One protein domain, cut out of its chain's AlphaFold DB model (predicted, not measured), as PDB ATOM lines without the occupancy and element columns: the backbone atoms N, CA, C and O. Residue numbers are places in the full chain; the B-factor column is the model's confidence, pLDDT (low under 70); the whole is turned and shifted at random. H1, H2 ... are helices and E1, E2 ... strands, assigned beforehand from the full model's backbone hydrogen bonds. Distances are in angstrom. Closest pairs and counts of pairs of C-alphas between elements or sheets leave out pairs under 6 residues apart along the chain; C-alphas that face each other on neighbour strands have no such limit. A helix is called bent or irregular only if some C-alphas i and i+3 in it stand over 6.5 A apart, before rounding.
ATOM      1  N   CYS A  76     152.159 109.348 162.123       96.12
ATOM      2  CA  CYS A  76     152.275 107.895 162.068       96.12
ATOM      3  C   CYS A  76     152.827 107.458 160.709       96.12
ATOM      4  O   CYS A  76     152.238 107.780 159.671       96.12
ATOM      5  N   GLY A  77     153.966 106.761 160.746       93.25
ATOM      6  CA  GLY A  77     154.673 106.247 159.576       93.25
ATOM      7  C   GLY A  77     153.993 105.037 158.916       93.25
ATOM      8  O   GLY A  77     152.863 104.689 159.263       93.25
ATOM      9  N   PRO A  78     154.665 104.392 157.947       92.56
ATOM     10  CA  PRO A  78     154.148 103.205 157.266       92.56
ATOM     11  C   PRO A  78     153.827 102.064 158.242       92.56
ATOM     12  O   PRO A  78     154.567 101.841 159.197       92.56
ATOM     13  N   GLY A  79     152.723 101.348 158.008       90.06
ATOM     14  CA  GLY A  79     152.263 100.258 158.884       90.06
ATOM     15  C   GLY A  79     151.665 100.709 160.224       90.06
ATOM     16  O   GLY A  79     151.262  99.862 161.024       90.06
ATOM     17  N   LEU A  80     151.585 102.025 160.465       93.69
ATOM     18  CA  LEU A  80     150.974 102.623 161.648       93.69
ATOM     19  C   LEU A  80     149.812 103.544 161.268       93.69
ATOM     20  O   LEU A  80     149.903 104.360 160.342       93.69
ATOM     21  N   TYR A  81     148.748 103.494 162.060       94.31
ATOM     22  CA  TYR A  81     147.610 104.399 161.954       94.31
ATOM     23  C   TYR A  81     147.513 105.310 163.177       94.31
ATOM     24  O   TYR A  81     148.102 105.052 164.228       94.31
ATOM     25  N   GLU A  82     146.806 106.420 163.013       95.56
ATOM     26  CA  GLU A  82     146.516 107.363 164.082       95.56
ATOM     27  C   GLU A  82     145.387 106.825 164.967       95.56
ATOM     28  O   GLU A  82     144.217 106.901 164.608       95.56
ATOM     29  N   ASP A  83     145.732 106.285 166.136       94.69
ATOM     30  CA  ASP A  83     144.772 105.838 167.155       94.69
ATOM     31  C   ASP A  83     144.109 107.050 167.834       94.69
ATOM     32  O   ASP A  83     142.884 107.128 167.964       94.69
ATOM     33  N   TYR A  84     144.922 108.054 168.188       94.62
ATOM     34  CA  TYR A  84     144.441 109.350 168.669       94.62
ATOM     35  C   TYR A  84     145.058 110.492 167.881       94.62
ATOM     36  O   TYR A  84     146.282 110.608 167.796       94.62
ATOM     37  N   ALA A  85     144.188 111.380 167.411       95.12
ATOM     38  CA  ALA A  85     144.589 112.625 166.791       95.12
ATOM     39  C   ALA A  85     145.328 113.545 167.754       95.12
ATOM     40  O   ALA A  85     145.035 113.594 168.955       95.12
ATOM     41  N   CYS A  86     146.253 114.317 167.190       96.31
ATOM     42  CA  CYS A  86     146.908 115.382 167.922       96.31
ATOM     43  C   CYS A  86     145.901 116.437 168.387       96.31
ATOM     44  O   CYS A  86     144.984 116.834 167.664       96.31
ATOM     45  N   THR A  87     146.123 116.946 169.589       95.94
ATOM     46  CA  THR A  87     145.375 118.058 170.179       95.94
ATOM     47  C   THR A  87     146.367 119.070 170.735       95.94
ATOM     48  O   THR A  87     147.542 118.755 170.885       95.94
ATOM     49  N   SER A  88     145.926 120.270 171.117       95.56
ATOM     50  CA  SER A  88     146.848 121.238 171.726       95.56
ATOM     51  C   SER A  88     147.531 120.690 172.987       95.56
ATOM     52  O   SER A  88     148.659 121.068 173.274       95.56
ATOM     53  N   THR A  89     146.911 119.761 173.720       94.50
ATOM     54  CA  THR A  89     147.444 119.237 174.990       94.50
ATOM     55  C   THR A  89     148.139 117.875 174.879       94.50
ATOM     56  O   THR A  89     148.721 117.398 175.857       94.50
ATOM     57  N   ARG A  90     148.074 117.210 173.720       94.12
ATOM     58  CA  ARG A  90     148.559 115.834 173.538       94.12
ATOM     59  C   ARG A  90     149.012 115.589 172.110       94.12
ATOM     60  O   ARG A  90     148.304 115.959 171.178       94.12
ATOM     61  N   ASP A  91     150.120 114.874 171.977       96.00
ATOM     62  CA  ASP A  91     150.593 114.388 170.687       96.00
ATOM     63  C   ASP A  91     149.627 113.410 170.010       96.00
ATOM     64  O   ASP A  91     148.762 112.800 170.648       96.00
ATOM     65  N   THR A  92     149.859 113.197 168.720       96.62
ATOM     66  CA  THR A  92     149.345 112.056 167.971       96.62
ATOM     67  C   THR A  92     149.795 110.753 168.632       96.62
ATOM     68  O   THR A  92     150.986 110.551 168.874       96.62
ATOM     69  N   LYS A  93     148.860 109.832 168.876       95.88
ATOM     70  CA  LYS A  93     149.188 108.459 169.277       95.88
ATOM     71  C   LYS A  93     149.055 107.542 168.073       95.88
ATOM     72  O   LYS A  93     147.982 107.456 167.478       95.88
ATOM     73  N   CYS A  94     150.135 106.840 167.763       95.75
ATOM     74  CA  CYS A  94     150.178 105.863 166.685       95.75
ATOM     75  C   CYS A  94     150.017 104.445 167.225       95.75
ATOM     76  O   CYS A  94     150.509 104.140 168.313       95.75
ATOM     77  N   ASP A  95     149.365 103.587 166.449       94.19
ATOM     78  CA  ASP A  95     149.247 102.160 166.739       94.19
ATOM     79  C   ASP A  95     149.453 101.318 165.468       94.19
ATOM     80  O   ASP A  95     149.409 101.834 164.350       94.19
ATOM     81  N   SER A  96     149.753 100.031 165.644       92.69
ATOM     82  CA  SER A  96     150.127  99.107 164.568       92.69
ATOM     83  C   SER A  96     148.918  98.530 163.842       92.69
ATOM     84  O   SER A  96     147.952  98.116 164.480       92.69
ATOM     85  N   CYS A  97     149.003  98.413 162.512       89.50
ATOM     86  CA  CYS A  97     147.997  97.705 161.715       89.50
ATOM     87  C   CYS A  97     147.923  96.197 162.041       89.50
ATOM     88  O   CYS A  97     146.862  95.604 161.887       89.50
ATOM     89  N   LEU A  98     149.031  95.574 162.473       85.81
ATOM     90  CA  LEU A  98     149.128  94.112 162.642       85.81
ATOM     91  C   LEU A  98     148.555  93.616 163.973       85.81
ATOM     92  O   LEU A  98     148.018  92.520 164.050       85.81
ATOM     93  N   ASN A  99     148.693  94.421 165.026       75.25
ATOM     94  CA  ASN A  99     148.311  94.068 166.393       75.25
ATOM     95  C   ASN A  99     147.514  95.213 167.022       75.25
ATOM     96  O   ASN A  99     147.817  95.631 168.142       75.25
ATOM     97  N   SER A 100     146.546  95.764 166.281       67.19
ATOM     98  CA  SER A 100     145.783  96.934 166.711       67.19
ATOM     99  C   SER A 100     145.026  96.627 168.006       67.19
ATOM    100  O   SER A 100     143.982  95.975 167.995       67.19
ATOM    101  N   LYS A 101     145.565  97.094 169.135       74.75
ATOM    102  CA  LYS A 101     144.850  97.167 170.422       74.75
ATOM    103  C   LYS A 101     144.142  98.514 170.584       74.75
ATOM    104  O   LYS A 101     143.370  98.695 171.523       74.75
ATOM    105  N   GLY A 102     144.466  99.471 169.721       75.25
ATOM    106  CA  GLY A 102     143.864 100.787 169.633       75.25
ATOM    107  C   GLY A 102     142.491 100.777 168.972       75.25
ATOM    108  O   GLY A 102     141.911  99.741 168.642       75.25
ATOM    109  N   ARG A 103     141.937 101.976 168.828       82.81
ATOM    110  CA  ARG A 103     140.606 102.207 168.285       82.81
ATOM    111  C   ARG A 103     140.628 102.089 166.762       82.81
ATOM    112  O   ARG A 103     141.234 102.912 166.084       82.81
ATOM    113  N   VAL A 104     139.820 101.184 166.222       85.56
ATOM    114  CA  VAL A 104     139.502 101.167 164.789       85.56
ATOM    115  C   VAL A 104     138.753 102.454 164.412       85.56
ATOM    116  O   VAL A 104     137.687 102.756 164.951       85.56
ATOM    117  N   ASN A 105     139.334 103.245 163.512       89.19
ATOM    118  CA  ASN A 105     138.788 104.520 163.050       89.19
ATOM    119  C   ASN A 105     139.021 104.704 161.537       89.19
ATOM    120  O   ASN A 105     139.509 103.808 160.851       89.19
ATOM    121  N   SER A 106     138.656 105.861 160.983       91.38
ATOM    122  CA  SER A 106     138.839 106.124 159.550       91.38
ATOM    123  C   SER A 106     140.305 106.105 159.103       91.38
ATOM    124  O   SER A 106     140.572 105.699 157.973       91.38
ATOM    125  N   ASP A 107     141.257 106.508 159.957       91.38
ATOM    126  CA  ASP A 107     142.688 106.461 159.632       91.38
ATOM    127  C   ASP A 107     143.189 105.021 159.538       91.38
ATOM    128  O   ASP A 107     143.947 104.702 158.623       91.38
ATOM    129  N   TYR A 108     142.694 104.148 160.424       90.94
ATOM    130  CA  TYR A 108     142.933 102.708 160.348       90.94
ATOM    131  C   TYR A 108     142.503 102.155 158.989       90.94
ATOM    132  O   TYR A 108     143.333 101.606 158.280       90.94
ATOM    133  N   TYR A 109     141.254 102.353 158.554       87.81
ATOM    134  CA  TYR A 109     140.816 101.819 157.255       87.81
ATOM    135  C   TYR A 109     141.586 102.420 156.079       87.81
ATOM    136  O   TYR A 109     141.935 101.725 155.134       87.81
ATOM    137  N   ARG A 110     141.911 103.710 156.144       90.94
ATOM    138  CA  ARG A 110     142.647 104.392 155.080       90.94
ATOM    139  C   ARG A 110     144.086 103.890 154.921       90.94
ATOM    140  O   ARG A 110     144.632 103.983 153.826       90.94
ATOM    141  N   LYS A 111     144.727 103.445 156.006       90.75
ATOM    142  CA  LYS A 111     146.136 103.014 156.006       90.75
ATOM    143  C   LYS A 111     146.335 101.504 156.104       90.75
ATOM    144  O   LYS A 111     147.367 101.012 155.664       90.75
ATOM    145  N   CYS A 112     145.381 100.802 156.701       88.62
ATOM    146  CA  CYS A 112     145.429  99.378 157.020       88.62
ATOM    147  C   CYS A 112     144.283  98.580 156.366       88.62
ATOM    148  O   CYS A 112     144.298  97.359 156.448       88.62
ATOM    149  N   GLY A 113     143.280  99.227 155.754       76.44
ATOM    150  CA  GLY A 113     142.028  98.592 155.302       76.44
ATOM    151  C   GLY A 113     142.148  97.589 154.154       76.44
ATOM    152  O   GLY A 113     141.163  96.926 153.855       76.44
ATOM    153  N   ASP A 114     143.337  97.431 153.573       68.62
ATOM    154  CA  ASP A 114     143.641  96.364 152.609       68.62
ATOM    155  C   ASP A 114     144.148  95.077 153.288       68.62
ATOM    156  O   ASP A 114     144.566  94.136 152.619       68.62
ATOM    157  N   GLN A 115     144.125  95.006 154.622       58.56
ATOM    158  CA  GLN A 115     144.163  93.727 155.325       58.56
ATOM    159  C   GLN A 115     142.730  93.173 155.348       58.56
ATOM    160  O   GLN A 115     142.046  93.242 156.370       58.56
TER     161      GLN A 115
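Overview. This is residues 76 to 115 of the 214 residues of the protein "TNFR-Cys domain-containing protein" of Soboliphyme baturini (UniProt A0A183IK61). The domain is a small two-stranded hairpin, E1 and E2, with one short helix, H1, packed on E1, and the loop at the hairpin's turn sticks out at one end with residues 86 to 91. After E2 a stretch without a named element loops round to H1, and the last residues run out at the end far from the turn. The printed part has 40 residues, with two named strands and one named helix in the order E1, E2, H1; the sheet has the order E1 - E2 and is antiparallel. The class is mixed, helices and strands, with under half of the residues in named elements. The whole is compact, with a radius of gyration of the C-alphas of 9.8 A, yet elongated in outline, spanning 32 by 17 by 16 A.

Arrangement. Strand E1, residues 80 to 84, and strand E2, residues 93 to 96, are antiparallel neighbours and form a hairpin, with 141 degrees between their N-to-C directions. The C-alphas of Leu 80 and Ser 96 face each other at 4.6 A, and those of Tyr 84 and Lys 93 at 4.9 A. N 81 and O 95 are within hydrogen-bond range at 2.9 A, and so are N 93 and O 84, also at 2.9 A. Helix H1, residues 106 to 112, has 10 pairs of C-alphas within 8 A with E1. Their closest C-alphas are those of Tyr 81 and Tyr 108, 5.2 A apart, and their centres are 8.4 A apart. Within 10 A, H1 has 19 pairs of C-alphas with E1 and 3 with E2. In H1 every O i to N i+4 pair is within hydrogen-bond range.

Along the chain. The printed part begins at Cys 76, C-alpha at (152.275, 107.895, 162.068). E1 runs from C-alpha 80 at (150.974, 102.623, 161.648) to Tyr 84, 11.7 A. E2 runs from Lys 93 to Ser 96, 10.5 A. H1 runs from Ser 106 to Cys 112, 9.8 A, and ends with C-alpha 112 at (145.429, 99.378, 157.020). H1 is not bent.

Size, cuts and confidence. The two C-alphas farthest apart are those of Thr 89 and Gln 115, 32.4 A. The C-alphas of Cys 76 and Gln 115, the first and last printed residues, are 17.7 A apart. Residues 86 to 91 stand free. The link from E1 to E2 has 8 residues and the link from E2 to H1 has 9; both are short. The printed part has no cut. The mean pLDDT of the printed part is 88.7, and residue 100 and residues 114 to 115 are under 70.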